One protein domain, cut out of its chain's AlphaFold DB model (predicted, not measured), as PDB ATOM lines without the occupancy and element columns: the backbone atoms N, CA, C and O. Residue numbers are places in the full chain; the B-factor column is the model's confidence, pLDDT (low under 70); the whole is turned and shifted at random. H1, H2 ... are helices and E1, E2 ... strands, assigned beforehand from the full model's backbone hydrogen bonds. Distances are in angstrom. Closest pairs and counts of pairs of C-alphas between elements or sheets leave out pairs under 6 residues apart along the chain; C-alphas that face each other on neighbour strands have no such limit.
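What this domain is: This is residues 13 to 131 and 169 to 227 of the 317 residues of an uncharacterized protein of Dissoconium aciculare CBS 342.82 (UniProt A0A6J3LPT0). One seven-stranded sheet curls like part of a barrel and folds back on itself, E1 and E2 facing E4 to E7 with E3 as the hinge. H1 packs on E3, and residues 197 to 202 stick out. The printed part has 178 residues, 82 of them in named elements, under half; along the chain these run E1 E2 E3 E4 H1 H2 E5 E6 E7. The sheet's order is E1 - E2 - E3 - E4 - E5 - E6 - E7, all antiparallel, and the class is mostly strand. The whole is compact, with a radius of gyration of the C-alphas of 17.0 A and spans of 51 by 41 by 29 A.

Where its parts are: E1 is residues 27 to 31, from C-alpha 27 at (90.191, 147.621, 135.408); E2 36 to 43; E3 46 to 57, 31.8 A; E4 76 to 91, 36.7 A, bending by 74 degrees at 88. E5 is 115 to 127, 27.5 A; E6 174 to 181; E7 210 to 215, ending at (78.174, 151.178, 125.690). H1 is 97 to 106, 14.8 A, and H2 109 to 112.

How they stand to each other: E1 to E4 form a meander, each strand the antiparallel neighbour of the one before. Within hydrogen-bond range are N 30 and O 38, 2.9 A, for E1 and E2; N 39 and O 51, 2.9 A, for E2 and E3; N 54 and O 86, 2.8 A, for E3 and E4; N 117 and O 83, 2.8 A, for E4 and E5; N 122 and O 178, 2.9 A, for E5 and E6; and N 179 and O 211, 2.8 A, for E6 and E7. H1 is on the sheet, over E3, at a height of 7.1 A; the closest C-alphas, of Tyr 47 and Ala 99, are 5.8 A apart. H2 only grazes the sheet with residues 111 to 112. In H1, 5 of 6 O i to N i+4 pairs are within hydrogen-bond range; H2 is too short for one.

The domain as a whole: The C-alphas farthest apart, of Leu 69 and Asp 101, are 52.2 A apart. Residues 132 to 168 are not printed; C-alphas 131 and 169 are 13.3 A apart across that cut. The links E3 to E4 and E6 to E7 are long. Mean pLDDT of the printed part is 80.3; 32 residues are under 70, among them 60 to 74 and 195 to 203.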
ATOM      1  N   LEU A  13      81.025 162.207 135.607       84.88
ATOM      2  CA  LEU A  13      81.873 161.295 136.382       84.88
ATOM      3  C   LEU A  13      81.087 160.268 137.206       84.88
ATOM      4  O   LEU A  13      81.492 159.110 137.221       84.88
ATOM      5  N   TYR A  14      80.010 160.676 137.883       85.88
ATOM      6  CA  TYR A  14      79.262 159.798 138.793       85.88
ATOM      7  C   TYR A  14      77.914 159.331 138.230       85.88
ATOM      8  O   TYR A  14      77.347 158.355 138.712       85.88
ATOM      9  N   GLU A  15      77.386 160.006 137.206       85.06
ATOM     10  CA  GLU A  15      76.205 159.538 136.466       85.06
ATOM     11  C   GLU A  15      76.533 158.271 135.675       85.06
ATOM     12  O   GLU A  15      75.734 157.335 135.567       85.06
ATOM     13  N   GLN A  16      77.768 158.206 135.178       80.62
ATOM     14  CA  GLN A  16      78.334 156.971 134.681       80.62
ATOM     15  C   GLN A  16      78.740 156.098 135.867       80.62
ATOM     16  O   GLN A  16      79.770 156.314 136.498       80.62
ATOM     17  N   ARG A  17      77.919 155.079 136.152       82.75
ATOM     18  CA  ARG A  17      78.128 154.148 137.276       82.75
ATOM     19  C   ARG A  17      79.510 153.497 137.280       82.75
ATOM     20  O   ARG A  17      79.992 153.084 138.328       82.75
ATOM     21  N   THR A  18      80.126 153.308 136.114       90.38
ATOM     22  CA  THR A  18      81.428 152.644 136.017       90.38
ATOM     23  C   THR A  18      82.175 153.080 134.763       90.38
ATOM     24  O   THR A  18      81.629 153.039 133.659       90.38
ATOM     25  N   TRP A  19      83.442 153.436 134.941       92.19
ATOM     26  CA  TRP A  19      84.419 153.705 133.893       92.19
ATOM     27  C   TRP A  19      85.318 152.488 133.736       92.19
ATOM     28  O   TRP A  19      85.918 152.050 134.712       92.19
ATOM     29  N   THR A  20      85.420 151.930 132.535       89.69
ATOM     30  CA  THR A  20      86.126 150.668 132.274       89.69
ATOM     31  C   THR A  20      87.246 150.861 131.259       89.69
ATOM     32  O   THR A  20      87.091 151.615 130.296       89.69
ATOM     33  N   TRP A  21      88.361 150.157 131.449       85.06
ATOM     34  CA  TRP A  21      89.464 150.120 130.479       85.06
ATOM     35  C   TRP A  21      89.296 149.030 129.412       85.06
ATOM     36  O   TRP A  21      89.696 149.201 128.259       85.06
ATOM     37  N   ASP A  22      88.723 147.896 129.809       83.88
ATOM     38  CA  ASP A  22      88.618 146.694 128.991       83.88
ATOM     39  C   ASP A  22      87.230 146.047 129.074       83.88
ATOM     40  O   ASP A  22      86.424 146.346 129.957       83.88
ATOM     41  N   GLU A  23      86.966 145.147 128.128       76.00
ATOM     42  CA  GLU A  23      85.693 144.430 127.991       76.00
ATOM     43  C   GLU A  23      85.427 143.435 129.128       76.00
ATOM     44  O   GLU A  23      84.274 143.174 129.466       76.00
ATOM     45  N   TYR A  24      86.486 142.930 129.761       79.38
ATOM     46  CA  TYR A  24      86.404 142.020 130.903       79.38
ATOM     47  C   TYR A  24      86.153 142.768 132.217       79.38
ATOM     48  O   TYR A  24      86.023 142.139 133.267       79.38
ATOM     49  N   LYS A  25      86.078 144.108 132.168       77.88
ATOM     50  CA  LYS A  25      85.960 145.003 133.327       77.88
ATOM     51  C   LYS A  25      87.069 144.752 134.349       77.88
ATOM     52  O   LYS A  25      86.875 144.953 135.549       77.88
ATOM     53  N   SER A  26      88.229 144.318 133.856       84.94
ATOM     54  CA  SER A  26      89.373 143.940 134.675       84.94
ATOM     55  C   SER A  26      89.942 145.163 135.388       84.94
ATOM     56  O   SER A  26      90.355 145.062 136.534       84.94
ATOM     57  N   ILE A  27      89.855 146.346 134.773       88.56
ATOM     58  CA  ILE A  27      90.191 147.621 135.408       88.56
ATOM     59  C   ILE A  27      88.994 148.567 135.301       88.56
ATOM     60  O   ILE A  27      88.536 148.873 134.192       88.56
ATOM     61  N   HIS A  28      88.503 149.051 136.442       90.12
ATOM     62  CA  HIS A  28      87.429 150.036 136.463       90.12
ATOM     63  C   HIS A  28      87.494 151.026 137.630       90.12
ATOM     64  O   HIS A  28      88.099 150.763 138.671       90.12
ATOM     65  N   LEU A  29      86.864 152.181 137.420       93.19
ATOM     66  CA  LEU A  29      86.722 153.276 138.375       93.19
ATOM     67  C   LEU A  29      85.247 153.643 138.515       93.19
ATOM     68  O   LEU A  29      84.510 153.710 137.532       93.19
ATOM     69  N   GLU A  30      84.825 153.925 139.734       94.06
ATOM     70  CA  GLU A  30      83.497 154.441 140.043       94.06
ATOM     71  C   GLU A  30      83.651 155.712 140.874       94.06
ATOM     72  O   GLU A  30      84.387 155.730 141.862       94.06
ATOM     73  N   PHE A  31      82.946 156.771 140.479       94.00
ATOM     74  CA  PHE A  31      82.847 158.009 141.243       94.00
ATOM     75  C   PHE A  31      81.444 158.091 141.832       94.00
ATOM     76  O   PHE A  31      80.454 157.927 141.128       94.00
ATOM     77  N   HIS A  32      81.345 158.352 143.129       93.88
ATOM     78  CA  HIS A  32      80.090 158.578 143.835       93.88
ATOM     79  C   HIS A  32      79.865 160.070 144.075       93.88
ATOM     80  O   HIS A  32      80.826 160.800 144.330       93.88
ATOM     81  N   PRO A  33      78.606 160.540 144.077       91.38
ATOM     82  CA  PRO A  33      78.306 161.967 144.182       91.38
ATOM     83  C   PRO A  33      78.737 162.626 145.507       91.38
ATOM     84  O   PRO A  33      78.889 163.840 145.578       91.38
ATOM     85  N   ASN A  34      78.968 161.829 146.552       92.00
ATOM     86  CA  ASN A  34      79.436 162.276 147.869       92.00
ATOM     87  C   ASN A  34      80.959 162.519 147.942       92.00
ATOM     88  O   ASN A  34      81.498 162.683 149.036       92.00
ATOM     89  N   GLY A  35      81.667 162.495 146.807       93.50
ATOM     90  CA  GLY A  35      83.124 162.626 146.764       93.50
ATOM     91  C   GLY A  35      83.872 161.349 147.151       93.50
ATOM     92  O   GLY A  35      85.082 161.394 147.347       93.50
ATOM     93  N   ARG A  36      83.185 160.207 147.266       95.50
ATOM     94  CA  ARG A  36      83.813 158.884 147.390       95.50
ATOM     95  C   ARG A  36      83.773 158.142 146.068       95.50
ATOM     96  O   ARG A  36      83.179 158.602 145.103       95.50
ATOM     97  N   GLY A  37      84.411 156.994 146.003       94.88
ATOM     98  CA  GLY A  37      84.422 156.155 144.826       94.88
ATOM     99  C   GLY A  37      85.117 154.840 145.103       94.88
ATOM    100  O   GLY A  37      85.452 154.515 146.247       94.88
ATOM    101  N   ARG A  38      85.348 154.086 144.037       94.00
ATOM    102  CA  ARG A  38      85.968 152.770 144.099       94.00
ATOM    103  C   ARG A  38      86.879 152.560 142.897       94.00
ATOM    104  O   ARG A  38      86.603 153.048 141.802       94.00
ATOM    105  N   ALA A  39      87.973 151.846 143.123       92.31
ATOM    106  CA  ALA A  39      88.897 151.423 142.084       92.31
ATOM    107  C   ALA A  39      89.141 149.925 142.198       92.31
ATOM    108  O   ALA A  39      89.422 149.405 143.284       92.31
ATOM    109  N   TRP A  40      89.072 149.251 141.054       90.25
ATOM    110  CA  TRP A  40      89.283 147.820 140.961       90.25
ATOM    111  C   TRP A  40      90.274 147.493 139.869       90.25
ATOM    112  O   TRP A  40      90.256 148.067 138.779       90.25
ATOM    113  N   TRP A  41      91.091 146.503 140.182       88.56
ATOM    114  CA  TRP A  41      91.934 145.800 139.253       88.56
ATOM    115  C   TRP A  41      91.869 144.310 139.567       88.56
ATOM    116  O   TRP A  41      92.263 143.847 140.640       88.56
ATOM    117  N   TYR A  42      91.352 143.574 138.606       85.19
ATOM    118  CA  TYR A  42      91.244 142.138 138.588       85.19
ATOM    119  C   TYR A  42      92.126 141.611 137.461       85.19
ATOM    120  O   TYR A  42      92.098 142.128 136.348       85.19
ATOM    121  N   TRP A  43      92.923 140.590 137.744       79.56
ATOM    122  CA  TRP A  43      93.734 139.915 136.742       79.56
ATOM    123  C   TRP A  43      93.519 138.412 136.854       79.56
ATOM    124  O   TRP A  43      93.707 137.841 137.930       79.56
ATOM    125  N   GLU A  44      93.131 137.788 135.739       78.81
ATOM    126  CA  GLU A  44      92.769 136.367 135.623       78.81
ATOM    127  C   GLU A  44      91.672 135.944 136.606       78.81
ATOM    128  O   GLU A  44      90.495 135.921 136.251       78.81
ATOM    129  N   HIS A  45      92.067 135.621 137.839       77.56
ATOM    130  CA  HIS A  45      91.221 135.141 138.933       77.56
ATOM    131  C   HIS A  45      91.529 135.794 140.282       77.56
ATOM    132  O   HIS A  45      91.008 135.371 141.312       77.56
ATOM    133  N   SER A  46      92.388 136.812 140.288       77.62
ATOM    134  CA  SER A  46      92.874 137.455 141.502       77.62
ATOM    135  C   SER A  46      92.572 138.946 141.493       77.62
ATOM    136  O   SER A  46      92.774 139.646 140.501       77.62
ATOM    137  N   TYR A  47      92.109 139.435 142.637       77.88
ATOM    138  CA  TYR A  47      92.000 140.858 142.902       77.88
ATOM    139  C   TYR A  47      93.385 141.414 143.216       77.88
ATOM    140  O   TYR A  47      93.944 141.141 144.277       77.88
ATOM    141  N   THR A  48      93.920 142.191 142.283       81.06
ATOM    142  CA  THR A  48      95.197 142.887 142.448       81.06
ATOM    143  C   THR A  48      94.992 144.214 143.177       81.06
ATOM    144  O   THR A  48      95.816 144.620 143.987       81.06
ATOM    145  N   LEU A  49      93.865 144.889 142.943       85.75
ATOM    146  CA  LEU A  49      93.493 146.108 143.660       85.75
ATOM    147  C   LEU A  49      91.985 146.163 143.856       85.75
ATOM    148  O   LEU A  49      91.230 146.018 142.902       85.75
ATOM    149  N   VAL A  50      91.547 146.392 145.090       89.94
ATOM    150  CA  VAL A  50      90.148 146.684 145.417       89.94
ATOM    151  C   VAL A  50      90.156 147.690 146.552       89.94
ATOM    152  O   VAL A  50      90.397 147.325 147.700       89.94
ATOM    153  N   VAL A  51      89.944 148.960 146.223       91.94
ATOM    154  CA  VAL A  51      90.066 150.060 147.186       91.94
ATOM    155  C   VAL A  51      88.924 151.044 147.033       91.94
ATOM    156  O   VAL A  51      88.377 151.229 145.942       91.94
ATOM    157  N   THR A  52      88.585 151.708 148.130       94.81
ATOM    158  CA  THR A  52      87.799 152.936 148.065       94.81
ATOM    159  C   THR A  52      88.716 154.107 147.712       94.81
ATOM    160  O   THR A  52      89.931 154.067 147.930       94.81
ATOM    161  N   LEU A  53      88.151 155.160 147.135       95.69
ATOM    162  CA  LEU A  53      88.862 156.411 146.899       95.69
ATOM    163  C   LEU A  53      88.025 157.594 147.365       95.69
ATOM    164  O   LEU A  53      86.799 157.550 147.306       95.69
ATOM    165  N   ASP A  54      88.698 158.650 147.800       96.31
ATOM    166  CA  ASP A  54      88.113 159.977 147.945       96.31
ATOM    167  C   ASP A  54      88.524 160.816 146.741       96.31
ATOM    168  O   ASP A  54      89.672 160.750 146.288       96.31
ATOM    169  N   TRP A  55      87.614 161.638 146.236       96.00
ATOM    170  CA  TRP A  55      87.885 162.544 145.139       96.00
ATOM    171  C   TRP A  55      87.257 163.916 145.356       96.00
ATOM    172  O   TRP A  55      86.200 164.073 145.965       96.00
ATOM    173  N   LYS A  56      87.936 164.942 144.845       94.69
ATOM    174  CA  LYS A  56      87.471 166.328 144.900       94.69
ATOM    175  C   LYS A  56      87.992 167.110 143.705       94.69
ATOM    176  O   LYS A  56      89.189 167.084 143.432       94.69
ATOM    177  N   VAL A  57      87.117 167.854 143.036       91.69
ATOM    178  CA  VAL A  57      87.516 168.826 142.004       91.69
ATOM    179  C   VAL A  57      88.212 170.007 142.688       91.69
ATOM    180  O   VAL A  57      87.659 170.596 143.619       91.69
ATOM    181  N   THR A  58      89.446 170.316 142.287       84.56
ATOM    182  CA  THR A  58      90.299 171.308 142.972       84.56
ATOM    183  C   THR A  58      90.353 172.672 142.304       84.56
ATOM    184  O   THR A  58      90.645 173.648 142.990       84.56
ATOM    185  N   ALA A  59      90.073 172.758 141.005       75.88
ATOM    186  CA  ALA A  59      90.153 174.001 140.242       75.88
ATOM    187  C   ALA A  59      88.860 174.272 139.465       75.88
ATOM    188  O   ALA A  59      88.110 173.349 139.142       75.88
ATOM    189  N   THR A  60      88.616 175.552 139.167       64.50
ATOM    190  CA  THR A  60      87.467 176.015 138.386       64.50
ATOM    191  C   THR A  60      87.489 175.353 137.013       64.50
ATOM    192  O   THR A  60      88.382 175.606 136.205       64.50
ATOM    193  N   SER A  61      86.520 174.472 136.776       62.22
ATOM    194  CA  SER A  61      86.372 173.741 135.525       62.22
ATOM    195  C   SER A  61      86.275 174.713 134.355       62.22
ATOM    196  O   SER A  61      85.435 175.614 134.356       62.22
ATOM    197  N   GLN A  62      87.102 174.510 133.332       66.50
ATOM    198  CA  GLN A  62      86.829 175.107 132.035       66.50
ATOM    199  C   GLN A  62      85.746 174.242 131.393       66.50
ATOM    200  O   GLN A  62      86.014 173.157 130.871       66.50
ATOM    201  N   LEU A  63      84.495 174.693 131.506       68.81
ATOM    202  CA  LEU A  63      83.420 174.180 130.666       68.81
ATOM    203  C   LEU A  63      83.806 174.485 129.219       68.81
ATOM    204  O   LEU A  63      84.016 175.647 128.861       68.81
ATOM    205  N   GLY A  64      83.940 173.434 128.410       60.25
ATOM    206  CA  GLY A  64      84.193 173.569 126.981       60.25
ATOM    207  C   GLY A  64      82.996 174.269 126.350       60.25
ATOM    208  O   GLY A  64      82.003 173.628 126.033       60.25
ATOM    209  N   THR A  65      83.062 175.595 126.231       55.94
ATOM    210  CA  THR A  65      82.001 176.410 125.613       55.94
ATOM    211  C   THR A  65      82.294 176.651 124.131       55.94
ATOM    212  O   THR A  65      81.601 177.416 123.469       55.94
ATOM    213  N   GLU A  66      83.316 175.996 123.579       58.84
ATOM    214  CA  GLU A  66      83.532 175.993 122.142       58.84
ATOM    215  C   GLU A  66      82.635 174.928 121.512       58.84
ATOM    216  O   GLU A  66      83.004 173.762 121.371       58.84
ATOM    217  N   GLU A  67      81.435 175.353 121.107       54.09
ATOM    218  CA  GLU A  67      80.707 174.744 119.993       54.09
ATOM    219  C   GLU A  67      81.554 174.901 118.724       54.09
ATOM    220  O   GLU A  67      81.298 175.727 117.849       54.09
ATOM    221  N   SER A  68      82.636 174.134 118.642       47.97
ATOM    222  CA  SER A  68      83.421 174.045 117.430       47.97
ATOM    223  C   SER A  68      82.572 173.275 116.421       47.97
ATOM    224  O   SER A  68      82.380 172.067 116.554       47.97
ATOM    225  N   LEU A  69      82.021 173.990 115.435       50.62
ATOM    226  CA  LEU A  69      81.261 173.491 114.272       50.62
ATOM    227  C   LEU A  69      82.136 172.647 113.319       50.62
ATOM    228  O   LEU A  69      82.007 172.709 112.095       50.62
ATOM    229  N   VAL A  70      83.085 171.891 113.864       51.16
ATOM    230  CA  VAL A  70      84.020 171.076 113.099       51.16
ATOM    231  C   VAL A  70      83.290 169.798 112.669       51.16
ATOM    232  O   VAL A  70      82.433 169.304 113.409       51.16
ATOM    233  N   PRO A  71      83.554 169.272 111.456       51.69
ATOM    234  CA  PRO A  71      82.810 168.152 110.893       51.69
ATOM    235  C   PRO A  71      82.795 166.936 111.822       51.69
ATOM    236  O   PRO A  71      83.714 166.755 112.615       51.69
ATOM    237  N   ASN A  72      81.764 166.104 111.640       57.12
ATOM    238  CA  ASN A  72      81.316 164.875 112.331       57.12
ATOM    239  C   ASN A  72      82.365 163.818 112.781       57.12
ATOM    240  O   ASN A  72      81.999 162.693 113.113       57.12
ATOM    241  N   THR A  73      83.659 164.121 112.756       60.09
ATOM    242  CA  THR A  73      84.781 163.227 113.046       60.09
ATOM    243  C   THR A  73      85.529 163.563 114.338       60.09
ATOM    244  O   THR A  73      86.327 162.737 114.774       60.09
ATOM    245  N   GLN A  74      85.288 164.713 114.981       68.94
ATOM    246  CA  GLN A  74      85.971 165.089 116.231       68.94
ATOM    247  C   GLN A  74      85.101 164.875 117.468       68.94
ATOM    248  O   GLN A  74      83.943 165.288 117.506       68.94
ATOM    249  N   ALA A  75      85.667 164.208 118.477       83.06
ATOM    250  CA  ALA A  75      85.016 164.026 119.764       83.06
ATOM    251  C   ALA A  75      84.659 165.388 120.375       83.06
ATOM    252  O   ALA A  75      85.466 166.318 120.373       83.06
ATOM    253  N   ARG A  76      83.445 165.505 120.910       85.62
ATOM    254  CA  ARG A  76      82.990 166.716 121.584       85.62
ATOM    255  C   ARG A  76      83.642 166.789 122.958       85.62
ATOM    256  O   ARG A  76      83.322 165.992 123.837       85.62
ATOM    257  N   LEU A  77      84.512 167.773 123.161       87.56
ATOM    258  CA  LEU A  77      85.042 168.095 124.481       87.56
ATOM    259  C   LEU A  77      83.904 168.601 125.379       87.56
ATOM    260  O   LEU A  77      83.288 169.623 125.090       87.56
ATOM    261  N   LEU A  78      83.624 167.889 126.469       87.38
ATOM    262  CA  LEU A  78      82.612 168.286 127.450       87.38
ATOM    263  C   LEU A  78      83.199 169.153 128.560       87.38
ATOM    264  O   LEU A  78      82.539 170.059 129.063       87.38
ATOM    265  N   GLY A  79      84.444 168.889 128.948       88.06
ATOM    266  CA  GLY A  79      85.086 169.676 129.983       88.06
ATOM    267  C   GLY A  79      86.498 169.230 130.298       88.06
ATOM    268  O   GLY A  79      86.903 168.102 130.010       88.06
ATOM    269  N   LYS A  80      87.225 170.154 130.921       91.06
ATOM    270  CA  LYS A  80      88.578 169.954 131.417       91.06
ATOM    271  C   LYS A  80      88.695 170.549 132.818       91.06
ATOM    272  O   LYS A  80      88.309 171.699 133.037       91.06
ATOM    273  N   PHE A  81      89.193 169.771 133.770       92.31
ATOM    274  CA  PHE A  81      89.310 170.208 135.162       92.31
ATOM    275  C   PHE A  81      90.360 169.410 135.925       92.31
ATOM    276  O   PHE A  81      90.692 168.285 135.560       92.31
ATOM    277  N   ASP A  82      90.837 169.990 137.023       93.31
ATOM    278  CA  ASP A  82      91.758 169.314 137.925       93.31
ATOM    279  C   ASP A  82      90.988 168.623 139.054       93.31
ATOM    280  O   ASP A  82      90.061 169.184 139.651       93.31
ATOM    281  N   ILE A  83      91.391 167.396 139.362       94.25
ATOM    282  CA  ILE A  83      90.824 166.554 140.409       94.25
ATOM    283  C   ILE A  83      91.939 166.084 141.340       94.25
ATOM    284  O   ILE A  83      93.042 165.753 140.916       94.25
ATOM    285  N   THR A  84      91.650 166.014 142.631       95.50
ATOM    286  CA  THR A  84      92.464 165.260 143.583       95.50
ATOM    287  C   THR A  84      91.789 163.931 143.849       95.50
ATOM    288  O   THR A  84      90.617 163.928 144.214       95.50
ATOM    289  N   ILE A  85      92.521 162.828 143.697       95.81
ATOM    290  CA  ILE A  85      92.082 161.478 144.063       95.81
ATOM    291  C   ILE A  85      93.021 160.945 145.141       95.81
ATOM    292  O   ILE A  85      94.243 161.057 145.037       95.81
ATOM    293  N   LYS A  86      92.452 160.353 146.185       96.12
ATOM    294  CA  LYS A  86      93.176 159.685 147.262       96.12
ATOM    295  C   LYS A  86      92.655 158.262 147.386       96.12
ATOM    296  O   LYS A  86      91.480 158.068 147.670       96.12
ATOM    297  N   LEU A  87      93.531 157.279 147.210       94.25
ATOM    298  CA  LEU A  87      93.196 155.883 147.475       94.25
ATOM    299  C   LEU A  87      93.180 155.641 148.985       94.25
ATOM    300  O   LEU A  87      94.084 156.077 149.703       94.25
ATOM    301  N   ASN A  88      92.169 154.926 149.461       92.81
ATOM    302  CA  ASN A  88      92.019 154.561 150.860       92.81
ATOM    303  C   ASN A  88      92.263 153.062 151.041       92.81
ATOM    304  O   ASN A  88      91.960 152.247 150.175       92.81
ATOM    305  N   ARG A  89      92.803 152.697 152.205       87.12
ATOM    306  CA  ARG A  89      93.091 151.301 152.574       87.12
ATOM    307  C   ARG A  89      91.866 150.535 153.069       87.12
ATOM    308  O   ARG A  89      91.999 149.442 153.605       87.12
ATOM    309  N   GLU A  90      90.688 151.130 152.971       83.56
ATOM    310  CA  GLU A  90      89.477 150.493 153.460       83.56
ATOM    311  C   GLU A  90      89.073 149.375 152.488       83.56
ATOM    312  O   GLU A  90      89.089 149.598 151.270       83.56
ATOM    313  N   PRO A  91      88.712 148.181 152.996       70.50
ATOM    314  CA  PRO A  91      88.116 147.155 152.159       70.50
ATOM    315  C   PRO A  91      86.894 147.741 151.466       70.50
ATOM    316  O   PRO A  91      86.006 148.297 152.107       70.50
ATOM    317  N   CYS A  92      86.825 147.588 150.147       75.31
ATOM    318  CA  CYS A  92      85.536 147.699 149.489       75.31
ATOM    319  C   CYS A  92      84.688 146.504 149.932       75.31
ATOM    320  O   CYS A  92      85.188 145.379 149.929       75.31
ATOM    321  N   ASP A  93      83.398 146.715 150.193       74.44
ATOM    322  CA  ASP A  93      82.445 145.668 150.617       74.44
ATOM    323  C   ASP A  93      82.400 144.431 149.690       74.44
ATOM    324  O   ASP A  93      81.858 143.391 150.050       74.44
ATOM    325  N   ALA A  94      82.952 144.546 148.479       65.19
ATOM    326  CA  ALA A  94      82.970 143.520 147.443       65.19
ATOM    327  C   ALA A  94      84.301 142.745 147.332       65.19
ATOM    328  O   ALA A  94      84.406 141.854 146.492       65.19
ATOM    329  N   GLY A  95      85.335 143.094 148.107       70.94
ATOM    330  CA  GLY A  95      86.671 142.502 147.989       70.94
ATOM    331  C   GLY A  95      86.948 141.405 149.027       70.94
ATOM    332  O   GLY A  95      86.562 141.557 150.185       70.94
ATOM    333  N   PRO A  96      87.657 140.316 148.673       78.38
ATOM    334  CA  PRO A  96      88.140 139.365 149.669       78.38
ATOM    335  C   PRO A  96      89.227 140.011 150.543       78.38
ATOM    336  O   PRO A  96      90.061 140.763 150.040       78.38
ATOM    337  N   GLN A  97      89.282 139.660 151.833       78.25
ATOM    338  CA  GLN A  97      90.313 140.150 152.769       78.25
ATOM    339  C   GLN A  97      91.743 139.927 152.243       78.25
ATOM    340  O   GLN A  97      92.624 140.757 152.447       78.25
ATOM    341  N   SER A  98      91.959 138.847 151.487       77.69
ATOM    342  CA  SER A  98      93.241 138.532 150.850       77.69
ATOM    343  C   SER A  98      93.738 139.614 149.886       77.69
ATOM    344  O   SER A  98      94.943 139.705 149.656       77.69
ATOM    345  N   ALA A  99      92.839 140.429 149.322       77.88
ATOM    346  CA  ALA A  99      93.217 141.568 148.493       77.88
ATOM    347  C   ALA A  99      93.909 142.649 149.337       77.88
ATOM    348  O   ALA A  99      94.947 143.149 148.927       77.88
ATOM    349  N   LEU A 100      93.420 142.954 150.545       77.50
ATOM    350  CA  LEU A 100      94.058 143.934 151.434       77.50
ATOM    351  C   LEU A 100      95.456 143.487 151.871       77.50
ATOM    352  O   LEU A 100      96.412 144.254 151.768       77.50
ATOM    353  N   ASP A 101      95.599 142.218 152.261       80.75
ATOM    354  CA  ASP A 101      96.902 141.652 152.630       80.75
ATOM    355  C   ASP A 101      97.883 141.680 151.452       80.75
ATOM    356  O   ASP A 101      99.107 141.732 151.619       80.75
ATOM    357  N   TRP A 102      97.370 141.581 150.224       81.06
ATOM    358  CA  TRP A 102      98.171 141.760 149.023       81.06
ATOM    359  C   TRP A 102      98.617 143.220 148.880       81.06
ATOM    360  O   TRP A 102      99.809 143.460 148.695       81.06
ATOM    361  N   LEU A 103      97.717 144.189 149.060       81.56
ATOM    362  CA  LEU A 103      98.025 145.618 148.953       81.56
ATOM    363  C   LEU A 103      99.120 146.066 149.921       81.56
ATOM    364  O   LEU A 103     100.080 146.708 149.494       81.56
ATOM    365  N   ASP A 104      99.031 145.674 151.190       82.00
ATOM    366  CA  ASP A 104     100.022 146.053 152.206       82.00
ATOM    367  C   ASP A 104     101.418 145.477 151.923       82.00
ATOM    368  O   ASP A 104     102.434 146.064 152.304       82.00
ATOM    369  N   ARG A 105     101.497 144.347 151.212       81.75
ATOM    370  CA  ARG A 105     102.772 143.730 150.817       81.75
ATOM    371  C   ARG A 105     103.395 144.356 149.573       81.75
ATOM    372  O   ARG A 105     104.601 144.198 149.378       81.75
ATOM    373  N   HIS A 106     102.604 145.028 148.737       80.19
ATOM    374  CA  HIS A 106     103.040 145.459 147.407       80.19
ATOM    375  C   HIS A 106     103.072 146.976 147.223       80.19
ATOM    376  O   HIS A 106     103.838 147.438 146.382       80.19
ATOM    377  N   PHE A 107     102.359 147.764 148.032       84.12
ATOM    378  CA  PHE A 107     102.300 149.220 147.883       84.12
ATOM    379  C   PHE A 107     102.991 149.985 149.014       84.12
ATOM    380  O   PHE A 107     102.762 149.747 150.200       84.12
ATOM    381  N   MET A 108     103.828 150.958 148.648       86.81
ATOM    382  CA  MET A 108     104.468 151.866 149.596       86.81
ATOM    383  C   MET A 108     103.456 152.834 150.218       86.81
ATOM    384  O   MET A 108     102.368 153.067 149.697       86.81
ATOM    385  N   ALA A 109     103.852 153.503 151.305       89.06
ATOM    386  CA  ALA A 109     103.065 154.583 151.908       89.06
ATOM    387  C   ALA A 109     102.711 155.712 150.911       89.06
ATOM    388  O   ALA A 109     101.692 156.379 151.078       89.06
ATOM    389  N   LEU A 110     103.534 155.916 149.873       90.31
ATOM    390  CA  LEU A 110     103.315 156.919 148.824       90.31
ATOM    391  C   LEU A 110     102.071 156.637 147.965       90.31
ATOM    392  O   LEU A 110     101.371 157.588 147.630       90.31
ATOM    393  N   ALA A 111     101.741 155.362 147.729       90.31
ATOM    394  CA  ALA A 111     100.565 154.927 146.965       90.31
ATOM    395  C   ALA A 111      99.245 155.518 147.477       90.31
ATOM    396  O   ALA A 111      98.324 155.778 146.704       90.31
ATOM    397  N   TRP A 112      99.189 155.755 148.789       92.81
ATOM    398  CA  TRP A 112      98.010 156.180 149.541       92.81
ATOM    399  C   TRP A 112      97.939 157.695 149.752       92.81
ATOM    400  O   TRP A 112      97.017 158.198 150.398       92.81
ATOM    401  N   LYS A 113      98.932 158.444 149.260       94.81
ATOM    402  CA  LYS A 113      98.894 159.904 149.322       94.81
ATOM    403  C   LYS A 113      97.901 160.441 148.286       94.81
ATOM    404  O   LYS A 113      97.795 159.872 147.199       94.81
ATOM    405  N   PRO A 114      97.192 161.543 148.587       96.50
ATOM    406  CA  PRO A 114      96.392 162.239 147.589       96.50
ATOM    407  C   PRO A 114      97.244 162.637 146.383       96.50
ATOM    408  O   PRO A 114      98.352 163.155 146.541       96.50
ATOM    409  N   LYS A 115      96.707 162.422 145.186       94.75
ATOM    410  CA  LYS A 115      97.339 162.735 143.905       94.75
ATOM    411  C   LYS A 115      96.439 163.684 143.127       94.75
ATOM    412  O   LYS A 115      95.220 163.539 143.137       94.75
ATOM    413  N   GLN A 116      97.050 164.665 142.476       95.00
ATOM    414  CA  GLN A 116      96.356 165.608 141.601       95.00
ATOM    415  C   GLN A 116      96.457 165.142 140.158       95.00
ATOM    416  O   GLN A 116      97.541 164.742 139.737       95.00
ATOM    417  N   PHE A 117      95.353 165.231 139.433       93.88
ATOM    418  CA  PHE A 117      95.224 164.854 138.035       93.88
ATOM    419  C   PHE A 117      94.504 165.958 137.287       93.88
ATOM    420  O   PHE A 117      93.645 166.640 137.848       93.88
ATOM    421  N   GLN A 118      94.803 166.064 136.007       93.44
ATOM    422  CA  GLN A 118      93.987 166.804 135.065       93.44
ATOM    423  C   GLN A 118      93.122 165.807 134.296       93.44
ATOM    424  O   GLN A 118      93.639 164.875 133.684       93.44
ATOM    425  N   ILE A 119      91.807 166.011 134.337       92.69
ATOM    426  CA  ILE A 119      90.828 165.201 133.617       92.69
ATOM    427  C   ILE A 119      90.303 165.966 132.406       92.69
ATOM    428  O   ILE A 119      89.983 167.155 132.487       92.69
ATOM    429  N   ILE A 120      90.162 165.244 131.298       91.50
ATOM    430  CA  ILE A 120      89.432 165.645 130.100       91.50
ATOM    431  C   ILE A 120      88.261 164.675 129.920       91.50
ATOM    432  O   ILE A 120      88.453 163.461 129.959       91.50
ATOM    433  N   ILE A 121      87.055 165.207 129.724       90.44
ATOM    434  CA  ILE A 121      85.864 164.414 129.398       90.44
ATOM    435  C   ILE A 121      85.450 164.714 127.967       90.44
ATOM    436  O   ILE A 121      85.222 165.871 127.611       90.44
ATOM    437  N   GLU A 122      85.286 163.667 127.174       90.38
ATOM    438  CA  GLU A 122      84.847 163.755 125.789       90.38
ATOM    439  C   GLU A 122      83.610 162.895 125.540       90.38
ATOM    440  O   GLU A 122      83.411 161.848 126.164       90.38
ATOM    441  N   GLN A 123      82.793 163.334 124.590       88.56
ATOM    442  CA  GLN A 123      81.648 162.610 124.061       88.56
ATOM    443  C   GLN A 123      81.876 162.290 122.583       88.56
ATOM    444  O   GLN A 123      82.274 163.152 121.803       88.56
ATOM    445  N   GLY A 124      81.603 161.057 122.182       87.06
ATOM    446  CA  GLY A 124      81.863 160.592 120.827       87.06
ATOM    447  C   GLY A 124      81.597 159.102 120.682       87.06
ATOM    448  O   GLY A 124      81.011 158.488 121.560       87.06
ATOM    449  N   VAL A 125      82.023 158.529 119.562       86.19
ATOM    450  CA  VAL A 125      81.963 157.089 119.306       86.19
ATOM    451  C   VAL A 125      83.371 156.531 119.489       86.19
ATOM    452  O   VAL A 125      84.210 156.648 118.597       86.19
ATOM    453  N   PHE A 126      83.663 155.967 120.658       84.69
ATOM    454  CA  PHE A 126      85.005 155.496 121.017       84.69
ATOM    455  C   PHE A 126      85.099 153.975 121.014       84.69
ATOM    456  O   PHE A 126      84.157 153.293 121.399       84.69
ATOM    457  N   ARG A 127      86.260 153.426 120.649       80.31
ATOM    458  CA  ARG A 127      86.588 152.022 120.954       80.31
ATOM    459  C   ARG A 127      87.110 151.886 122.379       80.31
ATOM    460  O   ARG A 127      87.639 152.848 122.933       80.31
ATOM    461  N   LEU A 128      87.054 150.666 122.917       77.81
ATOM    462  CA  LEU A 128      87.761 150.343 124.153       77.81
ATOM    463  C   LEU A 128      89.251 150.658 124.018       77.81
ATOM    464  O   LEU A 128      89.889 150.222 123.049       77.81
ATOM    465  N   PRO A 129      89.834 151.339 125.004       76.38
ATOM    466  CA  PRO A 129      91.229 151.724 124.904       76.38
ATOM    467  C   PRO A 129      92.218 150.543 124.873       76.38
ATOM    468  O   PRO A 129      93.243 150.607 124.191       76.38
ATOM    469  N   CYS A 130      91.904 149.420 125.537       73.75
ATOM    470  CA  CYS A 130      92.736 148.215 125.467       73.75
ATOM    471  C   CYS A 130      92.826 147.640 124.040       73.75
ATOM    472  O   CYS A 130      93.859 147.087 123.661       73.75
ATOM    473  N   LYS A 131      91.779 147.822 123.222       71.00
ATOM    474  CA  LYS A 131      91.767 147.404 121.814       71.00
ATOM    475  C   LYS A 131      92.530 148.377 120.930       71.00
ATOM    476  O   LYS A 131      93.271 147.928 120.066       71.00
ATOM    477  N   ALA A 169      82.079 140.001 117.012       50.47
ATOM    478  CA  ALA A 169      81.042 140.552 117.886       50.47
ATOM    479  C   ALA A 169      81.615 141.585 118.871       50.47
ATOM    480  O   ALA A 169      81.032 142.646 119.087       50.47
ATOM    481  N   SER A 170      82.803 141.323 119.424       52.12
ATOM    482  CA  SER A 170      83.442 142.209 120.400       52.12
ATOM    483  C   SER A 170      84.070 143.468 119.779       52.12
ATOM    484  O   SER A 170      84.315 144.440 120.501       52.12
ATOM    485  N   ARG A 171      84.295 143.499 118.454       54.59
ATOM    486  CA  ARG A 171      84.750 144.679 117.682       54.59
ATOM    487  C   ARG A 171      83.742 145.839 117.646       54.59
ATOM    488  O   ARG A 171      84.079 146.896 117.123       54.59
ATOM    489  N   ARG A 172      82.534 145.666 118.196       60.25
ATOM    490  CA  ARG A 172      81.430 146.640 118.104       60.25
ATOM    491  C   ARG A 172      81.067 147.348 119.405       60.25
ATOM    492  O   ARG A 172      80.144 148.156 119.391       60.25
ATOM    493  N   HIS A 173      81.773 147.088 120.507       69.00
ATOM    494  CA  HIS A 173      81.557 147.862 121.730       69.00
ATOM    495  C   HIS A 173      82.108 149.269 121.498       69.00
ATOM    496  O   HIS A 173      83.305 149.534 121.650       69.00
ATOM    497  N   LEU A 174      81.220 150.140 121.032       80.88
ATOM    498  CA  LEU A 174      81.461 151.560 120.906       80.88
ATOM    499  C   LEU A 174      80.933 152.238 122.159       80.88
ATOM    500  O   LEU A 174      79.889 151.856 122.680       80.88
ATOM    501  N   TYR A 175      81.665 153.225 122.645       83.94
ATOM    502  CA  TYR A 175      81.372 153.920 123.887       83.94
ATOM    503  C   TYR A 175      81.060 155.373 123.609       83.94
ATOM    504  O   TYR A 175      81.669 155.971 122.724       83.94
ATOM    505  N   GLY A 176      80.109 155.913 124.368       87.94
ATOM    506  CA  GLY A 176      79.621 157.281 124.200       87.94
ATOM    507  C   GLY A 176      80.500 158.330 124.872       87.94
ATOM    508  O   GLY A 176      80.536 159.483 124.440       87.94
ATOM    509  N   TYR A 177      81.205 157.933 125.933       90.19
ATOM    510  CA  TYR A 177      81.999 158.833 126.759       90.19
ATOM    511  C   TYR A 177      83.390 158.286 127.013       90.19
ATOM    512  O   TYR A 177      83.592 157.084 127.203       90.19
ATOM    513  N   ARG A 178      84.336 159.216 127.097       90.94
ATOM    514  CA  ARG A 178      85.728 158.952 127.417       90.94
ATOM    515  C   ARG A 178      86.217 159.937 128.477       90.94
ATOM    516  O   ARG A 178      86.017 161.139 128.343       90.94
ATOM    517  N   VAL A 179      86.871 159.417 129.509       91.44
ATOM    518  CA  VAL A 179      87.620 160.168 130.521       91.44
ATOM    519  C   VAL A 179      89.103 159.928 130.280       91.44
ATOM    520  O   VAL A 179      89.549 158.786 130.224       91.44
ATOM    521  N   ILE A 180      89.870 161.002 130.142       90.94
ATOM    522  CA  ILE A 180      91.321 160.959 129.962       90.94
ATOM    523  C   ILE A 180      91.957 161.656 131.154       90.94
ATOM    524  O   ILE A 180      91.615 162.795 131.464       90.94
ATOM    525  N   PHE A 181      92.891 160.975 131.791       92.00
ATOM    526  CA  PHE A 181      93.774 161.514 132.805       92.00
ATOM    527  C   PHE A 181      95.091 161.958 132.155       92.00
ATOM    528  O   PHE A 181      95.549 161.371 131.177       92.00
ATOM    529  N   ASP A 182      95.743 162.967 132.721       89.44
ATOM    530  CA  ASP A 182      97.117 163.344 132.365       89.44
ATOM    531  C   ASP A 182      98.149 162.268 132.743       89.44
ATOM    532  O   ASP A 182      99.204 162.157 132.121       89.44
ATOM    533  N   LYS A 183      97.833 161.463 133.759       88.81
ATOM    534  CA  LYS A 183      98.619 160.320 134.239       88.81
ATOM    535  C   LYS A 183      97.702 159.277 134.870       88.81
ATOM    536  O   LYS A 183      96.578 159.591 135.247       88.81
ATOM    537  N   SER A 184      98.175 158.043 135.016       87.00
ATOM    538  CA  SER A 184      97.316 156.973 135.525       87.00
ATOM    539  C   SER A 184      96.822 157.260 136.947       87.00
ATOM    540  O   SER A 184      97.633 157.627 137.803       87.00
ATOM    541  N   PRO A 185      95.522 157.058 137.234       85.81
ATOM    542  CA  PRO A 185      94.987 157.135 138.592       85.81
ATOM    543  C   PRO A 185      95.470 155.983 139.487       85.81
ATOM    544  O   PRO A 185      95.256 156.014 140.700       85.81
ATOM    545  N   PHE A 186      96.134 154.979 138.908       86.19
ATOM    546  CA  PHE A 186      96.751 153.874 139.626       86.19
ATOM    547  C   PHE A 186      98.194 154.189 140.029       86.19
ATOM    548  O   PHE A 186      98.848 155.100 139.525       86.19
ATOM    549  N   THR A 187      98.684 153.438 141.005       85.12
ATOM    550  CA  THR A 187      99.987 153.654 141.628       85.12
ATOM    551  C   THR A 187     101.145 153.314 140.674       85.12
ATOM    552  O   THR A 187     101.234 152.161 140.250       85.12
ATOM    553  N   PRO A 188     102.054 154.260 140.354       84.50
ATOM    554  CA  PRO A 188     103.183 154.022 139.452       84.50
ATOM    555  C   PRO A 188     104.254 153.125 140.095       84.50
ATOM    556  O   PRO A 188     104.277 153.036 141.323       84.50
ATOM    557  N   PRO A 189     105.142 152.470 139.319       79.88
ATOM    558  CA  PRO A 189     106.028 151.399 139.795       79.88
ATOM    559  C   PRO A 189     106.963 151.815 140.935       79.88
ATOM    560  O   PRO A 189     107.314 151.007 141.792       79.88
ATOM    561  N   GLU A 190     107.347 153.090 140.982       82.75
ATOM    562  CA  GLU A 190     108.228 153.658 142.007       82.75
ATOM    563  C   GLU A 190     107.577 153.681 143.398       82.75
ATOM    564  O   GLU A 190     108.263 153.800 144.410       82.75
ATOM    565  N   GLU A 191     106.252 153.557 143.463       87.12
ATOM    566  CA  GLU A 191     105.473 153.535 144.698       87.12
ATOM    567  C   GLU A 191     105.176 152.097 145.184       87.12
ATOM    568  O   GLU A 191     104.316 151.898 146.047       87.12
ATOM    569  N   TRP A 192     105.880 151.084 144.665       83.56
ATOM    570  CA  TRP A 192     105.697 149.669 145.014       83.56
ATOM    571  C   TRP A 192     106.808 149.201 145.962       83.56
ATOM    572  O   TRP A 192     107.961 149.605 145.848       83.56
ATOM    573  N   VAL A 193     106.479 148.332 146.923       82.31
ATOM    574  CA  VAL A 193     107.426 147.844 147.953       82.31
ATOM    575  C   VAL A 193     108.558 147.024 147.337       82.31
ATOM    576  O   VAL A 193     109.684 147.029 147.833       82.31
ATOM    577  N   ARG A 194     108.266 146.301 146.254       72.62
ATOM    578  CA  ARG A 194     109.260 145.586 145.460       72.62
ATOM    579  C   ARG A 194     109.051 145.977 144.003       72.62
ATOM    580  O   ARG A 194     107.902 145.918 143.561       72.62
ATOM    581  N   PRO A 195     110.115 146.328 143.256       59.81
ATOM    582  CA  PRO A 195     110.004 146.421 141.812       59.81
ATOM    583  C   PRO A 195     109.515 145.056 141.342       59.81
ATOM    584  O   PRO A 195     110.124 144.032 141.668       59.81
ATOM    585  N   TYR A 196     108.355 145.047 140.695       58.00
ATOM    586  CA  TYR A 196     107.716 143.832 140.223       58.00
ATOM    587  C   TYR A 196     108.766 142.956 139.530       58.00
ATOM    588  O   TYR A 196     109.510 143.424 138.663       58.00
ATOM    589  N   HIS A 197     108.860 141.680 139.918       51.75
ATOM    590  CA  HIS A 197     109.517 140.718 139.038       51.75
ATOM    591  C   HIS A 197     108.848 140.816 137.660       51.75
ATOM    592  O   HIS A 197     107.666 141.156 137.616       51.75
ATOM    593  N   PRO A 198     109.566 140.544 136.555       46.28
ATOM    594  CA  PRO A 198     109.062 140.714 135.196       46.28
ATOM    595  C   PRO A 198     107.967 139.680 134.897       46.28
ATOM    596  O   PRO A 198     108.147 138.740 134.128       46.28
ATOM    597  N   LEU A 199     106.811 139.843 135.530       42.81
ATOM    598  CA  LEU A 199     105.546 139.346 135.057       42.81
ATOM    599  C   LEU A 199     105.278 140.168 133.801       42.81
ATOM    600  O   LEU A 199     105.057 141.374 133.855       42.81
ATOM    601  N   ILE A 200     105.521 139.503 132.676       44.78
ATOM    602  CA  ILE A 200     105.052 139.769 131.317       44.78
ATOM    603  C   ILE A 200     104.422 141.166 131.154       44.78
ATOM    604  O   ILE A 200     103.319 141.446 131.612       44.78
ATOM    605  N   THR A 201     105.171 142.014 130.454       49.72
ATOM    606  CA  THR A 201     105.072 143.455 130.163       49.72
ATOM    607  C   THR A 201     103.731 144.049 129.707       49.72
ATOM    608  O   THR A 201     103.714 145.196 129.277       49.72
ATOM    609  N   VAL A 202     102.613 143.328 129.735       50.22
ATOM    610  CA  VAL A 202     101.509 143.656 128.823       50.22
ATOM    611  C   VAL A 202     100.371 144.461 129.473       50.22
ATOM    612  O   VAL A 202      99.705 145.207 128.766       50.22
ATOM    613  N   ASN A 203     100.155 144.442 130.798       61.97
ATOM    614  CA  ASN A 203      98.927 145.035 131.376       61.97
ATOM    615  C   ASN A 203      99.100 145.772 132.713       61.97
ATOM    616  O   ASN A 203      98.378 145.527 133.674       61.97
ATOM    617  N   TYR A 204     100.031 146.715 132.756       70.19
ATOM    618  CA  TYR A 204     100.266 147.563 133.922       70.19
ATOM    619  C   TYR A 204      99.265 148.737 133.982       70.19
ATOM    620  O   TYR A 204      99.297 149.586 133.081       70.19
ATOM    621  N   PRO A 205      98.348 148.811 134.970       71.44
ATOM    622  CA  PRO A 205      97.340 149.874 135.072       71.44
ATOM    623  C   PRO A 205      97.951 151.278 135.223       71.44
ATOM    624  O   PRO A 205      97.354 152.256 134.782       71.44
ATOM    625  N   GLU A 206      99.166 151.401 135.759       73.56
ATOM    626  CA  GLU A 206      99.925 152.657 135.868       73.56
ATOM    627  C   GLU A 206     100.278 153.293 134.514       73.56
ATOM    628  O   GLU A 206     100.548 154.489 134.430       73.56
ATOM    629  N   SER A 207     100.259 152.501 133.439       71.94
ATOM    630  CA  SER A 207     100.458 152.984 132.067       71.94
ATOM    631  C   SER A 207      99.152 153.434 131.406       71.94
ATOM    632  O   SER A 207      99.164 153.917 130.273       71.94
ATOM    633  N   LYS A 208      98.010 153.241 132.077       79.69
ATOM    634  CA  LYS A 208      96.676 153.472 131.518       79.69
ATOM    635  C   LYS A 208      96.151 154.818 131.984       79.69
ATOM    636  O   LYS A 208      96.033 155.071 133.178       79.69
ATOM    637  N   VAL A 209      95.842 155.676 131.024       83.75
ATOM    638  CA  VAL A 209      95.421 157.058 131.284       83.75
ATOM    639  C   VAL A 209      94.042 157.373 130.724       83.75
ATOM    640  O   VAL A 209      93.463 158.396 131.050       83.75
ATOM    641  N   GLU A 210      93.490 156.510 129.887       86.81
ATOM    642  CA  GLU A 210      92.194 156.711 129.247       86.81
ATOM    643  C   GLU A 210      91.186 155.724 129.853       86.81
ATOM    644  O   GLU A 210      91.576 154.672 130.324       86.81
ATOM    645  N   PHE A 211      89.905 156.059 129.920       89.81
ATOM    646  CA  PHE A 211      88.833 155.179 130.394       89.81
ATOM    647  C   PHE A 211      87.563 155.524 129.632       89.81
ATOM    648  O   PHE A 211      87.345 156.681 129.282       89.81
ATOM    649  N   VAL A 212      86.697 154.544 129.395       89.50
ATOM    650  CA  VAL A 212      85.424 154.775 128.704       89.50
ATOM    651  C   VAL A 212      84.255 154.334 129.565       89.50
ATOM    652  O   VAL A 212      84.372 153.418 130.377       89.50
ATOM    653  N   ALA A 213      83.122 154.999 129.391       85.94
ATOM    654  CA  ALA A 213      81.867 154.625 130.023       85.94
ATOM    655  C   ALA A 213      80.744 154.614 128.990       85.94
ATOM    656  O   ALA A 213      80.825 155.298 127.967       85.94
ATOM    657  N   TYR A 214      79.695 153.855 129.308       83.12
ATOM    658  CA  TYR A 214      78.475 153.709 128.518       83.12
ATOM    659  C   TYR A 214      78.688 153.070 127.142       83.12
ATOM    660  O   TYR A 214      79.166 153.712 126.209       83.12
ATOM    661  N   GLU A 215      78.276 151.811 127.002       83.06
ATOM    662  CA  GLU A 215      78.174 151.178 125.690       83.06
ATOM    663  C   GLU A 215      77.037 151.836 124.898       83.06
ATOM    664  O   GLU A 215      75.912 151.976 125.384       83.06
ATOM    665  N   LEU A 216      77.335 152.262 123.676       82.00
ATOM    666  CA  LEU A 216      76.355 152.839 122.774       82.00
ATOM    667  C   LEU A 216      75.300 151.792 122.387       82.00
ATOM    668  O   LEU A 216      75.619 150.605 122.236       82.00
ATOM    669  N   PRO A 217      74.039 152.217 122.178       81.50
ATOM    670  CA  PRO A 217      72.998 151.321 121.696       81.50
ATOM    671  C   PRO A 217      73.414 150.688 120.365       81.50
ATOM    672  O   PRO A 217      74.108 151.310 119.563       81.50
ATOM    673  N   LYS A 218      72.932 149.469 120.087       79.81
ATOM    674  CA  LYS A 218      73.277 148.711 118.866       79.81
ATOM    675  C   LYS A 218      73.105 149.512 117.570       79.81
ATOM    676  O   LYS A 218      73.878 149.328 116.642       79.81
ATOM    677  N   SER A 219      72.137 150.430 117.526       79.69
ATOM    678  CA  SER A 219      71.903 151.333 116.390       79.69
ATOM    679  C   SER A 219      73.058 152.298 116.104       79.69
ATOM    680  O   SER A 219      73.191 152.779 114.985       79.69
ATOM    681  N   GLU A 220      73.874 152.619 117.105       77.12
ATOM    682  CA  GLU A 220      75.049 153.483 116.970       77.12
ATOM    683  C   GLU A 220      76.354 152.690 116.830       77.12
ATOM    684  O   GLU A 220      77.355 153.256 116.401       77.12
ATOM    685  N   GLN A 221      76.339 151.378 117.099       71.56
ATOM    686  CA  GLN A 221      77.505 150.491 116.965       71.56
ATOM    687  C   GLN A 221      77.968 150.292 115.510       71.56
ATOM    688  O   GLN A 221      79.060 149.782 115.272       71.56
ATOM    689  N   GLU A 222      77.153 150.685 114.530       75.25
ATOM    690  CA  GLU A 222      77.515 150.662 113.107       75.25
ATOM    691  C   GLU A 222      78.228 151.943 112.651       75.25
ATOM    692  O   GLU A 222      78.752 152.002 111.538       75.25
ATOM    693  N   ARG A 223      78.270 152.985 113.497       72.50
ATOM    694  CA  ARG A 223      79.003 154.213 113.181       72.50
ATOM    695  C   ARG A 223      80.511 153.955 113.273       72.50
ATOM    696  O   ARG A 223      80.954 153.239 114.169       72.50
ATOM    697  N   PRO A 224      81.327 154.548 112.385       69.94
ATOM    698  CA  PRO A 224      82.775 154.453 112.509       69.94
ATOM    699  C   PRO A 224      83.227 155.088 113.827       69.94
ATOM    700  O   PRO A 224      82.732 156.144 114.227       69.94
ATOM    701  N   ALA A 225      84.178 154.442 114.503       70.69
ATOM    702  CA  ALA A 225      84.753 154.994 115.719       70.69
ATOM    703  C   ALA A 225      85.550 156.264 115.392       70.69
ATOM    704  O   ALA A 225      86.377 156.286 114.483       70.69
ATOM    705  N   MET A 226      85.331 157.326 116.160       72.44
ATOM    706  CA  MET A 226      85.924 158.644 115.921       72.44
ATOM    707  C   MET A 226      87.437 158.654 116.160       72.44
ATOM    708  O   MET A 226      88.154 159.462 115.574       72.44
ATOM    709  N   ASN A 227      87.952 157.721 116.965       66.81
ATOM    710  CA  ASN A 227      89.389 157.559 117.156       66.81
ATOM    711  C   ASN A 227      90.078 156.798 116.015       66.81
ATOM    712  O   ASN A 227      91.295 156.712 116.050       66.81
TER     713      ASN A 227